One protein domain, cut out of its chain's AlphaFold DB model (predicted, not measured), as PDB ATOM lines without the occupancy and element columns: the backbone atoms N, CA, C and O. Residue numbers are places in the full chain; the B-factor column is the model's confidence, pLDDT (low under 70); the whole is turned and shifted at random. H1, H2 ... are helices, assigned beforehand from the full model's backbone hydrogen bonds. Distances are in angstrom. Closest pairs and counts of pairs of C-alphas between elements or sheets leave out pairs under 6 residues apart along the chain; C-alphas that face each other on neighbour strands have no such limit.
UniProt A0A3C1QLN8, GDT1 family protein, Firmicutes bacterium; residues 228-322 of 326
ATOM      1  N   ARG A 228       1.441  25.684  31.714       81.19
ATOM      2  CA  ARG A 228       0.070  25.137  31.690       81.19
ATOM      3  C   ARG A 228      -0.953  26.265  31.566       81.19
ATOM      4  O   ARG A 228      -1.792  26.202  30.669       81.19
ATOM      5  N   MET A 229      -0.818  27.319  32.372       79.12
ATOM      6  CA  MET A 229      -1.674  28.509  32.315       79.12
ATOM      7  C   MET A 229      -1.608  29.192  30.945       79.12
ATOM      8  O   MET A 229      -2.644  29.468  30.342       79.12
ATOM      9  N   ALA A 230      -0.406  29.377  30.386       83.44
ATOM     10  CA  ALA A 230      -0.231  29.957  29.056       83.44
ATOM     11  C   ALA A 230      -0.916  29.127  27.954       83.44
ATOM     12  O   ALA A 230      -1.549  29.688  27.060       83.44
ATOM     13  N   ARG A 231      -0.854  27.787  28.032       86.50
ATOM     14  CA  ARG A 231      -1.558  26.895  27.093       86.50
ATOM     15  C   ARG A 231      -3.077  27.022  27.198       86.50
ATOM     16  O   ARG A 231      -3.744  27.057  26.168       86.50
ATOM     17  N   GLN A 232      -3.620  27.118  28.413       87.25
ATOM     18  CA  GLN A 232      -5.056  27.334  28.623       87.25
ATOM     19  C   GLN A 232      -5.509  28.694  28.075       87.25
ATOM     20  O   GLN A 232      -6.498  28.754  27.350       87.25
ATOM     21  N   LEU A 233      -4.755  29.767  28.338       86.00
ATOM     22  CA  LEU A 233      -5.023  31.104  27.796       86.00
ATOM     23  C   LEU A 233      -4.951  31.136  26.260       86.00
ATOM     24  O   LEU A 233      -5.803  31.743  25.619       86.00
ATOM     25  N   GLN A 234      -3.987  30.440  25.648       89.00
ATOM     26  CA  GLN A 234      -3.915  30.295  24.189       89.00
ATOM     27  C   GLN A 234      -5.103  29.515  23.612       89.00
ATOM     28  O   GLN A 234      -5.619  29.878  22.556       89.00
ATOM     29  N   ALA A 235      -5.547  28.448  24.284       88.44
ATOM     30  CA  ALA A 235      -6.740  27.709  23.881       88.44
ATOM     31  C   ALA A 235      -8.001  28.585  23.979       88.44
ATOM     32  O   ALA A 235      -8.829  28.572  23.067       88.44
ATOM     33  N   LEU A 236      -8.101  29.405  25.029       89.50
ATOM     34  CA  LEU A 236      -9.180  30.372  25.195       89.50
ATOM     35  C   LEU A 236      -9.158  31.444  24.090       89.50
ATOM     36  O   LEU A 236     -10.196  31.699  23.487       89.50
ATOM     37  N   ASP A 237      -7.995  32.012  23.740       89.19
ATOM     38  CA  ASP A 237      -7.867  32.984  22.633       89.19
ATOM     39  C   ASP A 237      -8.313  32.400  21.278       89.19
ATOM     40  O   ASP A 237      -8.972  33.090  20.488       89.19
ATOM     41  N   ARG A 238      -8.014  31.118  21.020       88.88
ATOM     42  CA  ARG A 238      -8.495  30.405  19.825       88.88
ATOM     43  C   ARG A 238     -10.017  30.287  19.819       88.88
ATOM     44  O   ARG A 238     -10.631  30.703  18.839       88.88
ATOM     45  N   LEU A 239     -10.621  29.817  20.915       88.81
ATOM     46  CA  LEU A 239     -12.081  29.705  21.033       88.81
ATOM     47  C   LEU A 239     -12.772  31.058  20.854       88.81
ATOM     48  O   LEU A 239     -13.733  31.145  20.097       88.81
ATOM     49  N   LEU A 240     -12.243  32.130  21.454       87.06
ATOM     50  CA  LEU A 240     -12.770  33.484  21.259       87.06
ATOM     51  C   LEU A 240     -12.750  33.922  19.788       87.06
ATOM     52  O   LEU A 240     -13.597  34.704  19.367       87.06
ATOM     53  N   GLY A 241     -11.791  33.437  18.992       84.75
ATOM     54  CA  GLY A 241     -11.752  33.684  17.550       84.75
ATOM     55  C   GLY A 241     -12.912  33.054  16.786       84.75
ATOM     56  O   GLY A 241     -13.377  33.649  15.821       84.75
ATOM     57  N   GLU A 242     -13.401  31.904  17.244       88.00
ATOM     58  CA  GLU A 242     -14.491  31.148  16.614       88.00
ATOM     59  C   GLU A 242     -15.889  31.635  17.038       88.00
ATOM     60  O   GLU A 242     -16.895  31.207  16.472       88.00
ATOM     61  N   ILE A 243     -15.973  32.534  18.028       86.50
ATOM     62  CA  ILE A 243     -17.246  33.115  18.485       86.50
ATOM     63  C   ILE A 243     -17.791  34.127  17.468       86.50
ATOM     64  O   ILE A 243     -19.006  34.208  17.280       86.50
ATOM     65  N   CYS A 244     -16.917  34.893  16.809       81.88
ATOM     66  CA  CYS A 244     -17.321  35.891  15.816       81.88
ATOM     67  C   CYS A 244     -17.612  35.234  14.459       81.88
ATOM     68  O   CYS A 244     -16.719  34.656  13.847       81.88
ATOM     69  N   LEU A 245     -18.833  35.404  13.944       77.06
ATOM     70  CA  LEU A 245     -19.299  34.799  12.686       77.06
ATOM     71  C   LEU A 245     -18.993  35.633  11.420       77.06
ATOM     72  O   LEU A 245     -19.544  35.361  10.360       77.06
ATOM     73  N   GLY A 246     -18.094  36.622  11.506       65.69
ATOM     74  CA  GLY A 246     -17.650  37.412  10.344       65.69
ATOM     75  C   GLY A 246     -18.616  38.526   9.929       65.69
ATOM     76  O   GLY A 246     -19.054  38.585   8.786       65.69
ATOM     77  N   GLU A 247     -18.946  39.426  10.855       64.25
ATOM     78  CA  GLU A 247     -19.974  40.450  10.643       64.25
ATOM     79  C   GLU A 247     -19.441  41.789  10.130       64.25
ATOM     80  O   GLU A 247     -18.370  42.248  10.532       64.25
ATOM     81  N   ALA A 248     -20.263  42.484   9.335       62.25
ATOM     82  CA  ALA A 248     -19.975  43.830   8.833       62.25
ATOM     83  C   ALA A 248     -19.798  44.879   9.955       62.25
ATOM     84  O   ALA A 248     -19.049  45.838   9.794       62.25
ATOM     85  N   ASN A 249     -20.430  44.676  11.119       70.00
ATOM     86  CA  ASN A 249     -20.436  45.614  12.250       70.00
ATOM     87  C   ASN A 249     -19.414  45.249  13.349       70.00
ATOM     88  O   ASN A 249     -19.689  45.387  14.546       70.00
ATOM     89  N   CYS A 250     -18.229  44.752  12.978       78.88
ATOM     90  CA  CYS A 250     -17.174  44.436  13.943       78.88
ATOM     91  C   CYS A 250     -16.615  45.709  14.606       78.88
ATOM     92  O   CYS A 250     -16.216  46.661  13.940       78.88
ATOM     93  N   ARG A 251     -16.529  45.710  15.944       80.06
ATOM     94  CA  ARG A 251     -16.065  46.868  16.738       80.06
ATOM     95  C   ARG A 251     -14.673  46.690  17.345       80.06
ATOM     96  O   ARG A 251     -14.311  47.435  18.259       80.06
ATOM     97  N   ALA A 252     -13.917  45.698  16.871       83.38
ATOM     98  CA  ALA A 252     -12.595  45.343  17.384       83.38
ATOM     99  C   ALA A 252     -12.576  45.299  18.929       83.38
ATOM    100  O   ALA A 252     -13.356  44.567  19.535       83.38
ATOM    101  N   GLU A 253     -11.742  46.113  19.578       80.94
ATOM    102  CA  GLU A 253     -11.566  46.141  21.038       80.94
ATOM    103  C   GLU A 253     -12.779  46.674  21.823       80.94
ATOM    104  O   GLU A 253     -12.847  46.489  23.034       80.94
ATOM    105  N   ARG A 254     -13.750  47.323  21.164       84.06
ATOM    106  CA  ARG A 254     -14.990  47.806  21.805       84.06
ATOM    107  C   ARG A 254     -16.097  46.742  21.843       84.06
ATOM    108  O   ARG A 254     -17.152  46.976  22.433       84.06
ATOM    109  N   CYS A 255     -15.872  45.593  21.205       87.94
ATOM    110  CA  CYS A 255     -16.709  44.399  21.309       87.94
ATOM    111  C   CYS A 255     -16.246  43.543  22.503       87.94
ATOM    112  O   CYS A 255     -15.035  43.431  22.705       87.94
ATOM    113  N   PRO A 256     -17.148  42.891  23.263       88.69
ATOM    114  CA  PRO A 256     -16.743  42.059  24.397       88.69
ATOM    115  C   PRO A 256     -15.747  40.952  24.027       88.69
ATOM    116  O   PRO A 256     -14.773  40.751  24.745       88.69
ATOM    117  N   VAL A 257     -15.912  40.306  22.865       89.38
ATOM    118  CA  VAL A 257     -14.972  39.279  22.374       89.38
ATOM    119  C   VAL A 257     -13.585  39.873  22.108       89.38
ATOM    120  O   VAL A 257     -12.572  39.319  22.535       89.38
ATOM    121  N   GLY A 258     -13.524  41.022  21.428       87.94
ATOM    122  CA  GLY A 258     -12.261  41.696  21.118       87.94
ATOM    123  C   GLY A 258     -11.555  42.234  22.363       87.94
ATOM    124  O   GLY A 258     -10.333  42.134  22.466       87.94
ATOM    125  N   TYR A 259     -12.321  42.729  23.337       88.62
ATOM    126  CA  TYR A 259     -11.811  43.134  24.644       88.62
ATOM    127  C   TYR A 259     -11.194  41.951  25.403       88.62
ATOM    128  O   TYR A 259     -10.041  42.025  25.824       88.62
ATOM    129  N   CYS A 260     -11.904  40.820  25.492       89.75
ATOM    130  CA  CYS A 260     -11.388  39.604  26.124       89.75
ATOM    131  C   CYS A 260     -10.108  39.092  25.442       89.75
ATOM    132  O   CYS A 260      -9.148  38.739  26.125       89.75
ATOM    133  N   LYS A 261     -10.038  39.129  24.103       89.31
ATOM    134  CA  LYS A 261      -8.803  38.802  23.366       89.31
ATOM    135  C   LYS A 261      -7.644  39.726  23.726       89.31
ATOM    136  O   LYS A 261      -6.516  39.263  23.888       89.31
ATOM    137  N   LYS A 262      -7.901  41.030  23.853       87.38
ATOM    138  CA  LYS A 262      -6.879  42.002  24.254       87.38
ATOM    139  C   LYS A 262      -6.349  41.706  25.657       87.38
ATOM    140  O   LYS A 262      -5.136  41.712  25.846       87.38
ATOM    141  N   LEU A 263      -7.239  41.400  26.603       87.12
ATOM    142  CA  LEU A 263      -6.869  41.027  27.971       87.12
ATOM    143  C   LEU A 263      -6.000  39.765  28.003       87.12
ATOM    144  O   LEU A 263      -4.928  39.776  28.599       87.12
ATOM    145  N   ILE A 264      -6.410  38.709  27.297       88.12
ATOM    146  CA  ILE A 264      -5.650  37.452  27.236       88.12
ATOM    147  C   ILE A 264      -4.268  37.666  26.610       88.12
ATOM    148  O   ILE A 264      -3.274  37.155  27.122       88.12
ATOM    149  N   LYS A 265      -4.171  38.449  25.527       87.12
ATOM    150  CA  LYS A 265      -2.882  38.774  24.895       87.12
ATOM    151  C   LYS A 265      -1.981  39.611  25.800       87.12
ATOM    152  O   LYS A 265      -0.777  39.368  25.832       87.12
ATOM    153  N   ALA A 266      -2.547  40.564  26.542       82.81
ATOM    154  CA  ALA A 266      -1.803  41.343  27.525       82.81
ATOM    155  C   ALA A 266      -1.230  40.435  28.627       82.81
ATOM    156  O   ALA A 266      -0.041  40.535  28.935       82.81
ATOM    157  N   GLU A 267      -2.026  39.489  29.128       83.88
ATOM    158  CA  GLU A 267      -1.592  38.518  30.136       83.88
ATOM    159  C   GLU A 267      -0.494  37.581  29.601       83.88
ATOM    160  O   GLU A 267       0.550  37.418  30.228       83.88
ATOM    161  N   LEU A 268      -0.663  37.043  28.386       82.94
ATOM    162  CA  LEU A 268       0.333  36.186  27.725       82.94
ATOM    163  C   LEU A 268       1.662  36.904  27.443       82.94
ATOM    164  O   LEU A 268       2.716  36.273  27.463       82.94
ATOM    165  N   SER A 269       1.625  38.212  27.180       79.75
ATOM    166  CA  SER A 269       2.825  39.032  26.958       79.75
ATOM    167  C   SER A 269       3.563  39.418  28.249       79.75
ATOM    168  O   SER A 269       4.580  40.107  28.185       79.75
ATOM    169  N   GLY A 270       3.058  39.005  29.420       71.88
ATOM    170  CA  GLY A 270       3.625  39.368  30.721       71.88
ATOM    171  C   GLY A 270       3.456  40.851  31.065       71.88
ATOM    172  O   GLY A 270       4.130  41.358  31.960       71.88
ATOM    173  N   ALA A 271       2.576  41.567  30.357       61.28
ATOM    174  CA  ALA A 271       2.374  42.998  30.553       61.28
ATOM    175  C   ALA A 271       1.733  43.327  31.916       61.28
ATOM    176  O   ALA A 271       1.916  44.446  32.401       61.28
ATOM    177  N   GLY A 272       1.054  42.357  32.545       55.62
ATOM    178  CA  GLY A 272       0.503  42.429  33.900       55.62
ATOM    179  C   GLY A 272      -0.370  43.663  34.187       55.62
ATOM    180  O   GLY A 272      -0.639  44.506  33.328       55.62
ATOM    181  N   GLN A 273      -0.794  43.819  35.446       52.41
ATOM    182  CA  GLN A 273      -1.598  44.964  35.914       52.41
ATOM    183  C   GLN A 273      -0.996  46.344  35.563       52.41
ATOM    184  O   GLN A 273      -1.739  47.305  35.382       52.41
ATOM    185  N   LYS A 274       0.336  46.454  35.423       50.81
ATOM    186  CA  LYS A 274       1.050  47.728  35.201       50.81
ATOM    187  C   LYS A 274       0.836  48.349  33.813       50.81
ATOM    188  O   LYS A 274       1.151  49.521  33.633       50.81
ATOM    189  N   ARG A 275       0.313  47.597  32.837       53.56
ATOM    190  CA  ARG A 275      -0.029  48.088  31.487       53.56
ATOM    191  C   ARG A 275      -1.458  47.708  31.080       53.56
ATOM    192  O   ARG A 275      -1.713  47.465  29.900       53.56
ATOM    193  N   ARG A 276      -2.398  47.631  32.035       58.59
ATOM    194  CA  ARG A 276      -3.811  47.392  31.696       58.59
ATOM    195  C   ARG A 276      -4.302  48.508  30.754       58.59
ATOM    196  O   ARG A 276      -4.123  49.684  31.076       58.59
ATOM    197  N   PRO A 277      -4.868  48.171  29.582       56.34
ATOM    198  CA  PRO A 277      -5.443  49.172  28.695       56.34
ATOM    199  C   PRO A 277      -6.562  49.936  29.429       56.34
ATOM    200  O   PRO A 277      -7.193  49.365  30.319       56.34
ATOM    201  N   PRO A 278      -6.818  51.211  29.086       59.53
ATOM    202  CA  PRO A 278      -7.873  51.993  29.723       59.53
ATOM    203  C   PRO A 278      -9.212  51.249  29.656       59.53
ATOM    204  O   PRO A 278      -9.535  50.649  28.628       59.53
ATOM    205  N   VAL A 279      -9.971  51.289  30.760       61.06
ATOM    206  CA  VAL A 279     -11.243  50.573  30.947       61.06
ATOM    207  C   VAL A 279     -12.301  51.146  30.004       61.06
ATOM    208  O   VAL A 279     -13.102  52.005  30.364       61.06
ATOM    209  N   VAL A 280     -12.296  50.690  28.758       67.62
ATOM    210  CA  VAL A 280     -13.389  50.924  27.819       67.62
ATOM    211  C   VAL A 280     -14.367  49.782  28.023       67.62
ATOM    212  O   VAL A 280     -14.081  48.665  27.609       67.62
ATOM    213  N   GLN A 281     -15.507  50.036  28.674       78.50
ATOM    214  CA  GLN A 281     -16.517  48.997  28.870       78.50
ATOM    215  C   GLN A 281     -17.068  48.551  27.508       78.50
ATOM    216  O   GLN A 281     -17.745  49.336  26.832       78.50
ATOM    217  N   PRO A 282     -16.806  47.306  27.077       82.94
ATOM    218  CA  PRO A 282     -17.294  46.847  25.795       82.94
ATOM    219  C   PRO A 282     -18.783  46.516  25.909       82.94
ATOM    220  O   PRO A 282     -19.271  46.057  26.953       82.94
ATOM    221  N   TYR A 283     -19.507  46.724  24.814       84.88
ATOM    222  CA  TYR A 283     -20.929  46.410  24.718       84.88
ATOM    223  C   TYR A 283     -21.256  45.782  23.369       84.88
ATOM    224  O   TYR A 283     -20.592  46.046  22.360       84.88
ATOM    225  N   VAL A 284     -22.294  44.952  23.376       83.88
ATOM    226  CA  VAL A 284     -22.807  44.279  22.184       83.88
ATOM    227  C   VAL A 284     -23.697  45.249  21.405       83.88
ATOM    228  O   VAL A 284     -24.566  45.897  21.987       83.88
ATOM    229  N   GLN A 285     -23.457  45.393  20.102       81.94
ATOM    230  CA  GLN A 285     -24.272  46.249  19.234       81.94
ATOM    231  C   GLN A 285     -25.466  45.463  18.677       81.94
ATOM    232  O   GLN A 285     -25.348  44.272  18.399       81.94
ATOM    233  N   ARG A 286     -26.610  46.132  18.473       77.81
ATOM    234  CA  ARG A 286     -27.777  45.523  17.815       77.81
ATOM    235  C   ARG A 286     -27.408  44.986  16.430       77.81
ATOM    236  O   ARG A 286     -26.752  45.679  15.655       77.81
ATOM    237  N   GLY A 287     -27.862  43.768  16.141       73.38
ATOM    238  CA  GLY A 287     -27.576  43.063  14.891       73.38
ATOM    239  C   GLY A 287     -26.280  42.250  14.892       73.38
ATOM    240  O   GLY A 287     -25.950  41.713  13.843       73.38
ATOM    241  N   GLN A 288     -25.567  42.157  16.026       79.75
ATOM    242  CA  GLN A 288     -24.441  41.235  16.171       79.75
ATOM    243  C   GLN A 288     -24.899  39.830  16.580       79.75
ATOM    244  O   GLN A 288     -25.736  39.662  17.468       79.75
ATOM    245  N   SER A 289     -24.308  38.828  15.954       80.56
ATOM    246  CA  SER A 289     -24.568  37.404  16.087       80.56
ATOM    247  C   SER A 289     -23.273  36.675  16.438       80.56
ATOM    248  O   SER A 289     -22.191  36.927  15.897       80.56
ATOM    249  N   PHE A 290     -23.386  35.763  17.396       86.75
ATOM    250  CA  PHE A 290     -22.254  35.043  17.963       86.75
ATOM    251  C   PHE A 290     -22.546  33.552  17.987       86.75
ATOM    252  O   PHE A 290     -23.686  33.122  18.184       86.75
ATOM    253  N   ASN A 291     -21.500  32.744  17.835       88.12
ATOM    254  CA  ASN A 291     -21.622  31.302  17.963       88.12
ATOM    255  C   ASN A 291     -21.819  30.912  19.436       88.12
ATOM    256  O   ASN A 291     -20.864  30.833  20.212       88.12
ATOM    257  N   ARG A 292     -23.073  30.650  19.818       87.25
ATOM    258  CA  ARG A 292     -23.454  30.335  21.202       87.25
ATOM    259  C   ARG A 292     -22.786  29.066  21.736       87.25
ATOM    260  O   ARG A 292     -22.328  29.063  22.872       87.25
ATOM    261  N   ARG A 293     -22.635  28.033  20.900       88.81
ATOM    262  CA  ARG A 293     -21.945  26.790  21.287       88.81
ATOM    263  C   ARG A 293     -20.487  27.065  21.659       88.81
ATOM    264  O   ARG A 293     -20.004  26.599  22.683       88.81
ATOM    265  N   LYS A 294     -19.794  27.871  20.850       90.50
ATOM    266  CA  LYS A 294     -18.393  28.243  21.098       90.50
ATOM    267  C   LYS A 294     -18.220  29.150  22.312       90.50
ATOM    268  O   LYS A 294     -17.215  29.050  23.010       90.50
ATOM    269  N   LEU A 295     -19.205  30.001  22.584       90.25
ATOM    270  CA  LEU A 295     -19.244  30.816  23.792       90.25
ATOM    271  C   LEU A 295     -19.373  29.957  25.059       90.25
ATOM    272  O   LEU A 295     -18.638  30.179  26.018       90.25
ATOM    273  N   GLU A 296     -20.257  28.959  25.051       90.94
ATOM    274  CA  GLU A 296     -20.413  28.008  26.158       90.94
ATOM    275  C   GLU A 296     -19.144  27.161  26.357       90.94
ATOM    276  O   GLU A 296     -18.676  27.018  27.486       90.94
ATOM    277  N   GLU A 297     -18.515  26.689  25.269       91.19
ATOM    278  CA  GLU A 297     -17.202  26.018  25.312       91.19
ATOM    279  C   GLU A 297     -16.122  26.911  25.954       91.19
ATOM    280  O   GLU A 297     -15.341  26.445  26.788       91.19
ATOM    281  N   ALA A 298     -16.081  28.201  25.604       90.75
ATOM    282  CA  ALA A 298     -15.120  29.154  26.153       90.75
ATOM    283  C   ALA A 298     -15.356  29.434  27.648       90.75
ATOM    284  O   ALA A 298     -14.393  29.485  28.413       90.75
ATOM    285  N   LEU A 299     -16.615  29.578  28.078       90.56
ATOM    286  CA  LEU A 299     -16.973  29.760  29.490       90.56
ATOM    287  C   LEU A 299     -16.623  28.519  30.322       90.56
ATOM    288  O   LEU A 299     -16.009  28.649  31.380       90.56
ATOM    289  N   ALA A 300     -16.915  27.319  29.816       90.31
ATOM    290  CA  ALA A 300     -16.558  26.069  30.485       90.31
ATOM    291  C   ALA A 300     -15.034  25.877  30.599       90.31
ATOM    292  O   ALA A 300     -14.543  25.330  31.590       90.31
ATOM    293  N   LEU A 301     -14.266  26.322  29.597       90.31
ATOM    294  CA  LEU A 301     -12.804  26.325  29.666       90.31
ATOM    295  C   LEU A 301     -12.290  27.362  30.674       90.31
ATOM    296  O   LEU A 301     -11.348  27.069  31.407       90.31
ATOM    297  N   LEU A 302     -12.914  28.542  30.728       89.62
ATOM    298  CA  LEU A 302     -12.568  29.615  31.658       89.62
ATOM    299  C   LEU A 302     -12.775  29.183  33.120       89.62
ATOM    300  O   LEU A 302     -11.900  29.418  33.947       89.62
ATOM    301  N   GLU A 303     -13.868  28.488  33.437       87.50
ATOM    302  CA  GLU A 303     -14.121  27.951  34.786       87.50
ATOM    303  C   GLU A 303     -13.075  26.923  35.235       87.50
ATOM    304  O   GLU A 303     -12.759  26.825  36.417       87.50
ATOM    305  N   LYS A 304     -12.508  26.171  34.288       84.88
ATOM    306  CA  LYS A 304     -11.447  25.187  34.550       84.88
ATOM    307  C   LYS A 304     -10.042  25.781  34.477       84.88
ATOM    308  O   LYS A 304      -9.060  25.070  34.707       84.88
ATOM    309  N   SER A 305      -9.919  27.045  34.086       78.00
ATOM    310  CA  SER A 305      -8.626  27.697  33.923       78.00
ATOM    311  C   SER A 305      -8.177  28.330  35.237       78.00
ATOM    312  O   SER A 305      -8.941  29.032  35.891       78.00
ATOM    313  N   GLY A 306      -6.928  28.081  35.632       75.31
ATOM    314  CA  GLY A 306      -6.350  28.591  36.884       75.31
ATOM    315  C   GLY A 306      -5.944  30.066  36.813       75.31
ATOM    316  O   GLY A 306      -4.876  30.425  37.295       75.31
ATOM    317  N   VAL A 307      -6.720  30.909  36.126       83.06
ATOM    318  CA  VAL A 307      -6.388  32.328  35.920       83.06
ATOM    319  C   VAL A 307      -6.571  33.129  37.205       83.06
ATOM    320  O   VAL A 307      -7.375  32.774  38.063       83.06
ATOM    321  N   ALA A 308      -5.860  34.254  37.313       81.19
ATOM    322  CA  ALA A 308      -5.999  35.164  38.443       81.19
ATOM    323  C   ALA A 308      -7.477  35.582  38.652       81.19
ATOM    324  O   ALA A 308      -8.147  35.906  37.663       81.19
ATOM    325  N   PRO A 309      -7.979  35.643  39.904       82.31
ATOM    326  CA  PRO A 309      -9.395  35.894  40.198       82.31
ATOM    327  C   PRO A 309      -9.961  37.161  39.546       82.31
ATOM    328  O   PRO A 309     -11.089  37.163  39.055       82.31
ATOM    329  N   GLU A 310      -9.166  38.232  39.487       83.00
ATOM    330  CA  GLU A 310      -9.562  39.487  38.839       83.00
ATOM    331  C   GLU A 310      -9.779  39.325  37.329       83.00
ATOM    332  O   GLU A 310     -10.789  39.777  36.792       83.00
ATOM    333  N   LEU A 311      -8.839  38.662  36.644       85.56
ATOM    334  CA  LEU A 311      -8.912  38.437  35.202       85.56
ATOM    335  C   LEU A 311     -10.060  37.480  34.865       85.56
ATOM    336  O   LEU A 311     -10.776  37.697  33.890       85.56
ATOM    337  N   TYR A 312     -10.275  36.459  35.699       88.62
ATOM    338  CA  TYR A 312     -11.422  35.562  35.586       88.62
ATOM    339  C   TYR A 312     -12.750  36.328  35.671       88.62
ATOM    340  O   TYR A 312     -13.588  36.196  34.776       88.62
ATOM    341  N   ALA A 313     -12.927  37.161  36.702       86.81
ATOM    342  CA  ALA A 313     -14.149  37.940  36.886       86.81
ATOM    343  C   ALA A 313     -14.413  38.869  35.689       86.81
ATOM    344  O   ALA A 313     -15.542  38.956  35.194       86.81
ATOM    345  N   GLU A 314     -13.367  39.520  35.176       88.06
ATOM    346  CA  GLU A 314     -13.472  40.448  34.054       88.06
ATOM    347  C   GLU A 314     -13.784  39.748  32.721       88.06
ATOM    348  O   GLU A 314     -14.654  40.204  31.970       88.06
ATOM    349  N   LEU A 315     -13.132  38.616  32.431       89.75
ATOM    350  CA  LEU A 315     -13.420  37.802  31.246       89.75
ATOM    351  C   LEU A 315     -14.849  37.253  31.295       89.75
ATOM    352  O   LEU A 315     -15.597  37.411  30.328       89.75
ATOM    353  N   LYS A 316     -15.253  36.673  32.431       91.69
ATOM    354  CA  LYS A 316     -16.592  36.107  32.625       91.69
ATOM    355  C   LYS A 316     -17.681  37.159  32.421       91.69
ATOM    356  O   LYS A 316     -18.560  36.971  31.582       91.69
ATOM    357  N   THR A 317     -17.557  38.309  33.086       89.94
ATOM    358  CA  THR A 317     -18.532  39.411  32.987       89.94
ATOM    359  C   THR A 317     -18.733  39.876  31.546       89.94
ATOM    360  O   THR A 317     -19.849  40.197  31.140       89.94
ATOM    361  N   ASN A 318     -17.663  39.941  30.748       89.31
ATOM    362  CA  ASN A 318     -17.758  40.402  29.365       89.31
ATOM    363  C   ASN A 318     -18.275  39.322  28.409       89.31
ATOM    364  O   ASN A 318     -19.024  39.653  27.492       89.31
ATOM    365  N   LEU A 319     -17.940  38.051  28.628       90.31
ATOM    366  CA  LEU A 319     -18.465  36.950  27.821       90.31
ATOM    367  C   LEU A 319     -19.960  36.717  28.067       90.31
ATOM    368  O   LEU A 319     -20.708  36.518  27.115       90.31
ATOM    369  N   GLU A 320     -20.433  36.844  29.307       90.88
ATOM    370  CA  GLU A 320     -21.857  36.695  29.637       90.88
ATOM    371  C   GLU A 320     -22.749  37.769  28.997       90.88
ATOM    372  O   GLU A 320     -23.933  37.527  28.753       90.88
ATOM    373  N   LYS A 321     -22.201  38.942  28.639       88.00
ATOM    374  CA  LYS A 321     -22.943  39.958  27.866       88.00
ATOM    375  C   LYS A 321     -23.437  39.418  26.521       88.00
ATOM    376  O   LYS A 321     -24.434  39.919  26.016       88.00
ATOM    377  N   LEU A 322     -22.759  38.414  25.962       86.56
ATOM    378  CA  LEU A 322     -23.094  37.787  24.681       86.56
ATOM    379  C   LEU A 322     -24.247  36.772  24.802       86.56
ATOM    380  O   LEU A 322     -24.824  36.392  23.790       86.56
TER     381      LEU A 322
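Overview. This is residues 228 to 322 of the 326 residues of the protein "GDT1 family protein" of Firmicutes bacterium (UniProt A0A3C1QLN8). Four helices lie side by side in a well-formed bundle, set like the corners of a square in the ring order H1, H2, H4, H3, with neighbours round the ring running opposite ways. H2 and H3, at two corners not next to each other, are joined by a long unnamed stretch, residues 269 to 291, which runs back along the outside of the bundle past H2. The printed part has 95 residues, with four named helices, H1 to H4 along the chain, and no named strand; its class is all helix. It is compact, with a radius of gyration of the C-alphas of 12.6 A and spans of 35 by 28 by 18 A.

Arrangement. Start at H1, residues 228 to 243, the longest helix. It touches H2, residues 256 to 268, at a shallow tilt of 22 degrees, opposite ways, a helical hairpin; look at their closest C-alphas, Asp 237 and Lys 261, 5.9 A apart. H1 also touches H3, residues 292 to 303, at a shallow tilt of 16 degrees, opposite ways, where the closest C-alphas, Ile 243 and Lys 294, are 5.6 A apart. H4, residues 309 to 322, touches H2 at a shallow tilt of 23 degrees, opposite ways; the closest C-alphas, Pro 256 and Asn 318, are 5.3 A apart. H3 and H4 form a helical hairpin and touch at a shallow tilt of 12 degrees, with the closest C-alphas, Leu 299 and Lys 316, 7.1 A apart. H1 and H4 are apart, as are H2 and H3. Every O i to N i+4 pair is within hydrogen-bond range in H1, H2 and H3; in H4, 8 of 10 are.

Along the chain. Find C-alpha 228 at (0.070, 25.137, 31.690); from there H1 runs 23.2 A to C-alpha 243. H2 is 18.4 A long and H3 16.7 A. H4 runs 20.8 A from C-alpha 309 to C-alpha 322 at (-23.094, 37.787, 24.681).

Size, cuts and confidence. The C-alphas of Arg 228 and Arg 286 are the two farthest apart, 37.2 A. The printed part has no cut. The links H1 to H2 and H2 to H3 are long, and H3 to H4 is tight. Mean pLDDT of the printed part is 81.8; look for values under 70 at residues 246 to 248 and 271 to 280.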